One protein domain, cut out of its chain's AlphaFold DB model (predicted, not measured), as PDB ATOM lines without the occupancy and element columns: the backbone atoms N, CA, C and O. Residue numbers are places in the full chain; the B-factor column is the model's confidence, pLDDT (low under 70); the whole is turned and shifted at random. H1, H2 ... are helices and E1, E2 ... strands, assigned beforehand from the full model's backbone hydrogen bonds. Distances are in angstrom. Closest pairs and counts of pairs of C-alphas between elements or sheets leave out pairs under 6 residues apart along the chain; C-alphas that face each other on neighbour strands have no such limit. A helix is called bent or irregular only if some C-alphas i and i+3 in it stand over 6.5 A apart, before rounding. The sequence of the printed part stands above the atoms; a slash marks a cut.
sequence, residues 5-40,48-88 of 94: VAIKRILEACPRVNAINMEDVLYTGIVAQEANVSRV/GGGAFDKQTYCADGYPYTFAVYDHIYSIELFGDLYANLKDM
ATOM      1  N   VAL A   5     116.315 111.522 110.291       88.94
ATOM      2  CA  VAL A   5     115.242 112.081 109.456       88.94
ATOM      3  C   VAL A   5     114.387 110.974 108.841       88.94
ATOM      4  O   VAL A   5     113.163 111.074 108.862       88.94
ATOM      5  N   ALA A   6     115.010 109.915 108.322       83.12
ATOM      6  CA  ALA A   6     114.293 108.770 107.770       83.12
ATOM      7  C   ALA A   6     113.468 108.054 108.850       83.12
ATOM      8  O   ALA A   6     112.285 107.797 108.639       83.12
ATOM      9  N   ILE A   7     114.052 107.836 110.035       83.62
ATOM     10  CA  ILE A   7     113.354 107.240 111.184       83.62
ATOM     11  C   ILE A   7     112.129 108.075 111.570       83.62
ATOM     12  O   ILE A   7     111.039 107.531 111.717       83.62
ATOM     13  N   LYS A   8     112.282 109.399 111.689       87.19
ATOM     14  CA  LYS A   8     111.167 110.290 112.033       87.19
ATOM     15  C   LYS A   8     110.008 110.162 111.039       87.19
ATOM     16  O   LYS A   8     108.867 110.005 111.464       87.19
ATOM     17  N   ARG A   9     110.297 110.189 109.734       87.31
ATOM     18  CA  ARG A   9     109.266 110.076 108.689       87.31
ATOM     19  C   ARG A   9     108.545 108.727 108.728       87.31
ATOM     20  O   ARG A   9     107.331 108.693 108.562       87.31
ATOM     21  N   ILE A  10     109.282 107.642 108.976       86.31
ATOM     22  CA  ILE A  10     108.712 106.300 109.159       86.31
ATOM     23  C   ILE A  10     107.753 106.289 110.356       86.31
ATOM     24  O   ILE A  10     106.599 105.899 110.211       86.31
ATOM     25  N   LEU A  11     108.179 106.794 111.519       83.62
ATOM     26  CA  LEU A  11     107.339 106.821 112.723       83.62
ATOM     27  C   LEU A  11     106.058 107.652 112.537       83.62
ATOM     28  O   LEU A  11     104.995 107.253 113.005       83.62
ATOM     29  N   GLU A  12     106.137 108.777 111.822       87.50
ATOM     30  CA  GLU A  12     104.976 109.614 111.480       87.50
ATOM     31  C   GLU A  12     104.019 108.944 110.474       87.50
ATOM     32  O   GLU A  12     102.859 109.348 110.359       87.50
ATOM     33  N   ALA A  13     104.488 107.939 109.729       87.00
ATOM     34  CA  ALA A  13     103.693 107.178 108.769       87.00
ATOM     35  C   ALA A  13     103.066 105.910 109.364       87.00
ATOM     36  O   ALA A  13     101.997 105.513 108.901       87.00
ATOM     37  N   CYS A  14     103.658 105.326 110.414       82.12
ATOM     38  CA  CYS A  14     103.169 104.104 111.065       82.12
ATOM     39  C   CYS A  14     101.648 104.090 111.329       82.12
ATOM     40  O   CYS A  14     101.010 103.115 110.948       82.12
ATOM     41  N   PRO A  15     101.012 105.140 111.899       81.62
ATOM     42  CA  PRO A  15      99.576 105.095 112.203       81.62
ATOM     43  C   PRO A  15      98.661 105.023 110.972       81.62
ATOM     44  O   PRO A  15      97.472 104.757 111.119       81.62
ATOM     45  N   ARG A  16      99.182 105.307 109.769       83.50
ATOM     46  CA  ARG A  16      98.424 105.235 108.508       83.50
ATOM     47  C   ARG A  16      98.387 103.824 107.923       83.50
ATOM     48  O   ARG A  16      97.569 103.557 107.047       83.50
ATOM     49  N   VAL A  17      99.260 102.933 108.392       75.75
ATOM     50  CA  VAL A  17      99.357 101.552 107.924       75.75
ATOM     51  C   VAL A  17      98.716 100.648 108.969       75.75
ATOM     52  O   VAL A  17      99.164 100.587 110.111       75.75
ATOM     53  N   ASN A  18      97.663  99.922 108.589       68.94
ATOM     54  CA  ASN A  18      97.075  98.921 109.476       68.94
ATOM     55  C   ASN A  18      98.095  97.802 109.710       68.94
ATOM     56  O   ASN A  18      98.406  97.031 108.794       68.94
ATOM     57  N   ALA A  19      98.619  97.734 110.931       58.41
ATOM     58  CA  ALA A  19      99.542  96.691 111.334       58.41
ATOM     59  C   ALA A  19      98.800  95.347 111.396       58.41
ATOM     60  O   ALA A  19      97.828  95.183 112.132       58.41
ATOM     61  N   ILE A  20      99.266  94.394 110.598       59.34
ATOM     62  CA  ILE A  20      99.075  92.962 110.851       59.34
ATOM     63  C   ILE A  20     100.321  92.469 111.594       59.34
ATOM     64  O   ILE A  20     101.361  93.125 111.529       59.34
ATOM     65  N   ASN A  21     100.225  91.340 112.298       58.34
ATOM     66  CA  ASN A  21     101.363  90.705 112.970       58.34
ATOM     67  C   ASN A  21     102.365  90.173 111.924       58.34
ATOM     68  O   ASN A  21     102.416  88.986 111.631       58.34
ATOM     69  N   MET A  22     103.129  91.072 111.310       64.88
ATOM     70  CA  MET A  22     104.140  90.778 110.297       64.88
ATOM     71  C   MET A  22     105.525  91.169 110.808       64.88
ATOM     72  O   MET A  22     105.650  92.029 111.677       64.88
ATOM     73  N   GLU A  23     106.555  90.563 110.229       63.81
ATOM     74  CA  GLU A  23     107.939  90.873 110.562       63.81
ATOM     75  C   GLU A  23     108.342  92.306 110.156       63.81
ATOM     76  O   GLU A  23     107.828  92.891 109.189       63.81
ATOM     77  N   ASP A  24     109.267  92.864 110.938       63.81
ATOM     78  CA  ASP A  24     109.691  94.259 110.916       63.81
ATOM     79  C   ASP A  24     110.163  94.739 109.540       63.81
ATOM     80  O   ASP A  24     109.925  95.894 109.202       63.81
ATOM     81  N   VAL A  25     110.787  93.902 108.709       67.12
ATOM     82  CA  VAL A  25     111.298  94.282 107.383       67.12
ATOM     83  C   VAL A  25     110.164  94.519 106.389       67.12
ATOM     84  O   VAL A  25     110.197  95.514 105.660       67.12
ATOM     85  N   LEU A  26     109.147  93.650 106.364       70.69
ATOM     86  CA  LEU A  26     107.989  93.814 105.478       70.69
ATOM     87  C   LEU A  26     107.194  95.062 105.882       70.69
ATOM     88  O   LEU A  26     106.910  95.917 105.041       70.69
ATOM     89  N   TYR A  27     106.918  95.208 107.182       74.56
ATOM     90  CA  TYR A  27     106.189  96.357 107.712       74.56
ATOM     91  C   TYR A  27     106.956  97.660 107.493       74.56
ATOM     92  O   TYR A  27     106.427  98.614 106.925       74.56
ATOM     93  N   THR A  28     108.232  97.692 107.882       77.88
ATOM     94  CA  THR A  28     109.080  98.880 107.740       77.88
ATOM     95  C   THR A  28     109.276  99.242 106.272       77.88
ATOM     96  O   THR A  28     109.320 100.427 105.955       77.88
ATOM     97  N   GLY A  29     109.336  98.266 105.360       78.12
ATOM     98  CA  GLY A  29     109.380  98.508 103.917       78.12
ATOM     99  C   GLY A  29     108.151  99.262 103.401       78.12
ATOM    100  O   GLY A  29     108.305 100.266 102.703       78.12
ATOM    101  N   ILE A  30     106.948  98.828 103.795       79.56
ATOM    102  CA  ILE A  30     105.681  99.494 103.449       79.56
ATOM    103  C   ILE A  30     105.603 100.888 104.079       79.56
ATOM    104  O   ILE A  30     105.303 101.869 103.399       79.56
ATOM    105  N   VAL A  31     105.934 101.017 105.367       83.69
ATOM    106  CA  VAL A  31     105.892 102.316 106.052       83.69
ATOM    107  C   VAL A  31     106.926 103.290 105.469       83.69
ATOM    108  O   VAL A  31     106.638 104.476 105.326       83.69
ATOM    109  N   ALA A  32     108.114 102.818 105.083       84.25
ATOM    110  CA  ALA A  32     109.125 103.640 104.419       84.25
ATOM    111  C   ALA A  32     108.635 104.173 103.063       84.25
ATOM    112  O   ALA A  32     108.882 105.338 102.749       84.25
ATOM    113  N   GLN A  33     107.897 103.364 102.294       83.25
ATOM    114  CA  GLN A  33     107.253 103.812 101.056       83.25
ATOM    115  C   GLN A  33     106.213 104.906 101.330       83.25
ATOM    116  O   GLN A  33     106.283 105.974 100.724       83.25
ATOM    117  N   GLU A  34     105.308 104.687 102.287       85.12
ATOM    118  CA  GLU A  34     104.308 105.681 102.721       85.12
ATOM    119  C   GLU A  34     104.942 106.973 103.267       85.12
ATOM    120  O   GLU A  34     104.358 108.059 103.220       85.12
ATOM    121  N   ALA A  35     106.159 106.871 103.794       86.12
ATOM    122  CA  ALA A  35     106.959 107.980 104.293       86.12
ATOM    123  C   ALA A  35     107.809 108.672 103.207       86.12
ATOM    124  O   ALA A  35     108.534 109.627 103.513       86.12
ATOM    125  N   ASN A  36     107.753 108.196 101.956       87.56
ATOM    126  CA  ASN A  36     108.611 108.619 100.849       87.56
ATOM    127  C   ASN A  36     110.108 108.604 101.230       87.56
ATOM    128  O   ASN A  36     110.857 109.561 101.005       87.56
ATOM    129  N   VAL A  37     110.526 107.530 101.901       85.31
ATOM    130  CA  VAL A  37     111.910 107.266 102.291       85.31
ATOM    131  C   VAL A  37     112.496 106.252 101.315       85.31
ATOM    132  O   VAL A  37     112.030 105.117 101.225       85.31
ATOM    133  N   SER A  38     113.537 106.660 100.586       79.06
ATOM    134  CA  SER A  38     114.247 105.776  99.663       79.06
ATOM    135  C   SER A  38     114.889 104.609 100.405       79.06
ATOM    136  O   SER A  38     115.531 104.789 101.443       79.06
ATOM    137  N   ARG A  39     114.744 103.415  99.835       72.75
ATOM    138  CA  ARG A  39     115.381 102.191 100.322       72.75
ATOM    139  C   ARG A  39     116.712 101.994  99.600       72.75
ATOM    140  O   ARG A  39     116.861 102.425  98.458       72.75
ATOM    141  N   VAL A  40     117.669 101.380 100.286       71.06
ATOM    142  CA  VAL A  40     118.981 101.034  99.731       71.06
ATOM    143  C   VAL A  40     119.160  99.536  99.902       71.06
ATOM    144  O   VAL A  40     119.118  99.045 101.031       71.06
ATOM    145  N   GLY A  48     119.622  85.294 105.346       40.41
ATOM    146  CA  GLY A  48     119.325  84.448 104.192       40.41
ATOM    147  C   GLY A  48     118.683  83.129 104.614       40.41
ATOM    148  O   GLY A  48     119.152  82.495 105.559       40.41
ATOM    149  N   GLY A  49     117.668  82.680 103.869       46.88
ATOM    150  CA  GLY A  49     117.308  81.256 103.825       46.88
ATOM    151  C   GLY A  49     115.907  80.870 104.302       46.88
ATOM    152  O   GLY A  49     115.773  79.962 105.120       46.88
ATOM    153  N   GLY A  50     114.855  81.482 103.754       49.47
ATOM    154  CA  GLY A  50     113.476  81.054 103.995       49.47
ATOM    155  C   GLY A  50     112.612  81.076 102.739       49.47
ATOM    156  O   GLY A  50     112.676  82.031 101.981       49.47
ATOM    157  N   ALA A  51     111.784  80.051 102.526       50.44
ATOM    158  CA  ALA A  51     110.721  80.085 101.521       50.44
ATOM    159  C   ALA A  51     109.447  80.683 102.152       50.44
ATOM    160  O   ALA A  51     109.004  80.207 103.202       50.44
ATOM    161  N   PHE A  52     108.880  81.728 101.537       51.12
ATOM    162  CA  PHE A  52     107.765  82.535 102.071       51.12
ATOM    163  C   PHE A  52     106.514  81.707 102.418       51.12
ATOM    164  O   PHE A  52     105.896  81.878 103.470       51.12
ATOM    165  N   ASP A  53     106.182  80.746 101.562       53.41
ATOM    166  CA  ASP A  53     105.047  79.833 101.705       53.41
ATOM    167  C   ASP A  53     105.175  78.869 102.897       53.41
ATOM    168  O   ASP A  53     104.167  78.419 103.438       53.41
ATOM    169  N   LYS A  54     106.401  78.571 103.343       55.59
ATOM    170  CA  LYS A  54     106.684  77.659 104.468       55.59
ATOM    171  C   LYS A  54     106.863  78.370 105.807       55.59
ATOM    172  O   LYS A  54     107.037  77.707 106.827       55.59
ATOM    173  N   GLN A  55     106.849  79.699 105.800       58.41
ATOM    174  CA  GLN A  55     107.118  80.547 106.961       58.41
ATOM    175  C   GLN A  55     105.932  81.442 107.341       58.41
ATOM    176  O   GLN A  55     106.050  82.275 108.239       58.41
ATOM    177  N   THR A  56     104.786  81.242 106.689       61.16
ATOM    178  CA  THR A  56     103.532  81.900 107.046       61.16
ATOM    179  C   THR A  56     102.661  80.931 107.849       61.16
ATOM    180  O   THR A  56     102.317  79.854 107.361       61.16
ATOM    181  N   TYR A  57     102.303  81.287 109.081       65.44
ATOM    182  CA  TYR A  57     101.393  80.517 109.940       65.44
ATOM    183  C   TYR A  57     100.400  81.448 110.634       65.44
ATOM    184  O   TYR A  57     100.594  82.654 110.649       65.44
ATOM    185  N   CYS A  58      99.319  80.916 111.206       67.00
ATOM    186  CA  CYS A  58      98.401  81.731 112.002       67.00
ATOM    187  C   CYS A  58      98.765  81.650 113.487       67.00
ATOM    188  O   CYS A  58      98.824  80.555 114.045       67.00
ATOM    189  N   ALA A  59      98.973  82.803 114.120       62.62
ATOM    190  CA  ALA A  59      99.136  82.955 115.563       62.62
ATOM    191  C   ALA A  59      97.976  83.803 116.094       62.62
ATOM    192  O   ALA A  59      97.691  84.867 115.548       62.62
ATOM    193  N   ASP A  60      97.268  83.317 117.116       63.59
ATOM    194  CA  ASP A  60      96.140  84.027 117.742       63.59
ATOM    195  C   ASP A  60      95.037  84.480 116.760       63.59
ATOM    196  O   ASP A  60      94.375  85.496 116.958       63.59
ATOM    197  N   GLY A  61      94.829  83.722 115.675       62.22
ATOM    198  CA  GLY A  61      93.834  84.032 114.642       62.22
ATOM    199  C   GLY A  61      94.282  85.058 113.592       62.22
ATOM    200  O   GLY A  61      93.492  85.382 112.706       62.22
ATOM    201  N   TYR A  62      95.535  85.517 113.649       61.94
ATOM    202  CA  TYR A  62      96.129  86.448 112.689       61.94
ATOM    203  C   TYR A  62      97.230  85.769 111.867       61.94
ATOM    204  O   TYR A  62      97.984  84.960 112.414       61.94
ATOM    205  N   PRO A  63      97.360  86.087 110.566       64.38
ATOM    206  CA  PRO A  63      98.480  85.612 109.771       64.38
ATOM    207  C   PRO A  63      99.779  86.232 110.298       64.38
ATOM    208  O   PRO A  63      99.872  87.447 110.471       64.38
ATOM    209  N   TYR A  64     100.763  85.376 110.545       63.72
ATOM    210  CA  TYR A  64     102.122  85.696 110.954       63.72
ATOM    211  C   TYR A  64     103.094  85.219 109.879       63.72
ATOM    212  O   TYR A  64     103.012  84.076 109.430       63.72
ATOM    213  N   THR A  65     104.027  86.079 109.477       63.75
ATOM    214  CA  THR A  65     105.093  85.751 108.520       63.75
ATOM    215  C   THR A  65     106.453  85.995 109.160       63.75
ATOM    216  O   THR A  65     106.634  87.010 109.829       63.75
ATOM    217  N   PHE A  66     107.416  85.101 108.928       58.59
ATOM    218  CA  PHE A  66     108.828  85.380 109.219       58.59
ATOM    219  C   PHE A  66     109.490  86.177 108.084       58.59
ATOM    220  O   PHE A  66     108.960  86.262 106.971       58.59
ATOM    221  N   ALA A  67     110.652  86.767 108.381       50.69
ATOM    222  CA  ALA A  67     111.472  87.507 107.426       50.69
ATOM    223  C   ALA A  67     111.922  86.604 106.266       50.69
ATOM    224  O   ALA A  67     112.707  85.677 106.461       50.69
ATOM    225  N   VAL A  68     111.481  86.915 105.045       51.53
ATOM    226  CA  VAL A  68     111.977  86.278 103.820       51.53
ATOM    227  C   VAL A  68     112.411  87.356 102.843       51.53
ATOM    228  O   VAL A  68     111.578  88.063 102.289       51.53
ATOM    229  N   TYR A  69     113.719  87.472 102.625       53.53
ATOM    230  CA  TYR A  69     114.287  88.401 101.642       53.53
ATOM    231  C   TYR A  69     114.707  87.710 100.341       53.53
ATOM    232  O   TYR A  69     114.894  88.383  99.332       53.53
ATOM    233  N   ASP A  70     114.820  86.374 100.336       51.38
ATOM    234  CA  ASP A  70     115.455  85.622  99.241       51.38
ATOM    235  C   ASP A  70     114.740  85.790  97.892       51.38
ATOM    236  O   ASP A  70     115.328  85.511  96.858       51.38
ATOM    237  N   HIS A  71     113.508  86.311  97.875       54.81
ATOM    238  CA  HIS A  71     112.739  86.543  96.650       54.81
ATOM    239  C   HIS A  71     112.059  87.915  96.555       54.81
ATOM    240  O   HIS A  71     111.306  88.124  95.609       54.81
ATOM    241  N   ILE A  72     112.295  88.850  97.488       61.00
ATOM    242  CA  ILE A  72     111.652  90.174  97.446       61.00
ATOM    243  C   ILE A  72     112.593  91.203  96.817       61.00
ATOM    244  O   ILE A  72     113.379  91.842  97.505       61.00
ATOM    245  N   TYR A  73     112.495  91.374  95.498       65.88
ATOM    246  CA  TYR A  73     113.413  92.230  94.729       65.88
ATOM    247  C   TYR A  73     112.811  93.571  94.280       65.88
ATOM    248  O   TYR A  73     113.449  94.311  93.534       65.88
ATOM    249  N   SER A  74     111.568  93.884  94.660       70.50
ATOM    250  CA  SER A  74     110.905  95.120  94.222       70.50
ATOM    251  C   SER A  74     109.880  95.638  95.234       70.50
ATOM    252  O   SER A  74     109.439  94.903  96.116       70.50
ATOM    253  N   ILE A  75     109.516  96.926  95.134       69.94
ATOM    254  CA  ILE A  75     108.495  97.533  96.009       69.94
ATOM    255  C   ILE A  75     107.106  96.953  95.748       69.94
ATOM    256  O   ILE A  75     106.337  96.743  96.679       69.94
ATOM    257  N   GLU A  76     106.811  96.660  94.487       77.75
ATOM    258  CA  GLU A  76     105.552  96.072  94.049       77.75
ATOM    259  C   GLU A  76     105.350  94.727  94.741       77.75
ATOM    260  O   GLU A  76     104.293  94.486  95.312       77.75
ATOM    261  N   LEU A  77     106.406  93.914  94.823       72.50
ATOM    262  CA  LEU A  77     106.341  92.624  95.494       72.50
ATOM    263  C   LEU A  77     106.103  92.750  97.010       72.50
ATOM    264  O   LEU A  77     105.359  91.949  97.569       72.50
ATOM    265  N   PHE A  78     106.650  93.775  97.680       73.75
ATOM    266  CA  PHE A  78     106.283  94.077  99.075       73.75
ATOM    267  C   PHE A  78     104.791  94.417  99.200       73.75
ATOM    268  O   PHE A  78     104.118  93.906 100.097       73.75
ATOM    269  N   GLY A  79     104.277  95.264  98.303       76.38
ATOM    270  CA  GLY A  79     102.869  95.660  98.269       76.38
ATOM    271  C   GLY A  79     101.932  94.473  98.044       76.38
ATOM    272  O   GLY A  79     100.959  94.313  98.784       76.38
ATOM    273  N   ASP A  80     102.268  93.607  97.091       78.06
ATOM    274  CA  ASP A  80     101.506  92.405  96.760       78.06
ATOM    275  C   ASP A  80     101.505  91.405  97.921       78.06
ATOM    276  O   ASP A  80     100.456  90.873  98.283       78.06
ATOM    277  N   LEU A  81     102.653  91.179  98.569       73.81
ATOM    278  CA  LEU A  81     102.738  90.315  99.750       73.81
ATOM    279  C   LEU A  81     101.927  90.880 100.919       73.81
ATOM    280  O   LEU A  81     101.184  90.140 101.564       73.81
ATOM    281  N   TYR A  82     102.009  92.189 101.164       75.38
ATOM    282  CA  TYR A  82     101.205  92.848 102.190       75.38
ATOM    283  C   TYR A  82      99.700  92.739 101.904       75.38
ATOM    284  O   TYR A  82      98.917  92.473 102.817       75.38
ATOM    285  N   ALA A  83      99.277  92.910 100.649       77.50
ATOM    286  CA  ALA A  83      97.887  92.714 100.239       77.50
ATOM    287  C   ALA A  83      97.437  91.259 100.445       77.50
ATOM    288  O   ALA A  83      96.438  91.020 101.123       77.50
ATOM    289  N   ASN A  84      98.232  90.293  99.977       74.19
ATOM    290  CA  ASN A  84      97.953  88.867 100.127       74.19
ATOM    291  C   ASN A  84      97.837  88.443 101.598       74.19
ATOM    292  O   ASN A  84      96.968  87.642 101.931       74.19
ATOM    293  N   LEU A  85      98.679  88.981 102.486       70.69
ATOM    294  CA  LEU A  85      98.605  88.699 103.922       70.69
ATOM    295  C   LEU A  85      97.343  89.283 104.566       70.69
ATOM    296  O   LEU A  85      96.732  88.614 105.395       70.69
ATOM    297  N   LYS A  86      96.919  90.494 104.180       72.25
ATOM    298  CA  LYS A  86      95.651  91.079 104.658       72.25
ATOM    299  C   LYS A  86      94.436  90.265 104.218       72.25
ATOM    300  O   LYS A  86      93.483  90.133 104.982       72.25
ATOM    301  N   ASP A  87      94.487  89.721 103.007       73.00
ATOM    302  CA  ASP A  87      93.404  88.923 102.428       73.00
ATOM    303  C   ASP A  87      93.457  87.447 102.860       73.00
ATOM    304  O   ASP A  87      92.500  86.689 102.650       73.00
ATOM    305  N   MET A  88      94.558  87.020 103.489       69.00
ATOM    306  CA  MET A  88      94.734  85.656 103.958       69.00
ATOM    307  C   MET A  88      93.741  85.359 105.082       69.00
ATOM    308  O   MET A  88      93.866  85.810 106.219       69.00
TER     309      MET A  88
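What this domain is: This is residues 5 to 40 and 48 to 88 of the 94 residues of the protein "Hypothetical protein" of Meloidogyne enterolobii (UniProt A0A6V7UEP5). Helix H2 lies in the middle, with H1 crossing its last part at one end of the domain and H3 packed steeply across its first part; the three helices are set crosswise, not side by side. At the far end from H1 sits a small two-stranded hairpin, E1 and E2, which comes near H3 through the last turn of that helix, residues 85 to 87. The printed part has 77 residues, with three named helices and two named strands in the order H1 H2 E1 E2 H3; the sheet, E1 - E2, is antiparallel and the class is mostly helix. The whole is compact, with a radius of gyration of the C-alphas of 12.5 A and spans of 35 by 26 by 18 A.

Where its parts are: Find C-alpha 5 at (115.242, 112.081, 109.456); there H1 begins and runs through residues 5 to 16, 18.2 A from first to last C-alpha. H1 is irregular: C-alphas 12 and 15 are 7.1 A apart. Next look at H2, residues 24 to 34, 15.1 A long, which starts with C-alpha 24 at (109.691, 94.259, 110.916). After the cut come E1, residues 56 to 59, 9.6 A, and E2, residues 62 to 65, 9.9 A. Last is H3, residues 75 to 87, 18.5 A long, ending with C-alpha 87 at (93.404, 88.923, 102.428).

How they stand to each other: Start at H1, which touches H2 with its residues 9 to 14 alone; the closest C-alphas, those of Ile 10 and Ala 32, are 5.5 A apart. Their lines are about perpendicular, at 88 degrees. H2 also touches H3, which meets it with residues 78 to 82 alone; the closest C-alphas, those of Leu 26 and Phe 78, are 6.6 A apart. These two run opposite ways at a steep tilt of 68 degrees, only just short of about perpendicular. H1 and H3 are apart. E1 and E2 form a hairpin of antiparallel neighbours, their directions at 142 degrees; look for N 57 and O 64 at 2.9 A and N 64 and O 57 at 2.7 A, within hydrogen-bond range. The closest C-alphas of E2 and H3, those of Pro 63 and Leu 85, are 6.6 A apart, while E1 and H3 are apart. In H2 and H3 every O i to N i+4 pair is within hydrogen-bond range; in H1, 6 of 8 are.

The domain as a whole: The two C-alphas farthest apart are those of Val 5 and Lys 54, 35.8 A. Residues 41 to 47 are not printed, and C-alphas 40 and 48 stand 17.2 A apart across that cut, in the link from H2 to E1. Of the links that are printed whole, E1 to E2 is tight, H1 to H2 and E2 to H3 are short, and none is long. The mean pLDDT of the printed part is 70.1; look for values under 70 in residues 18 to 25, 48 to 73, 75 and 88 of this model.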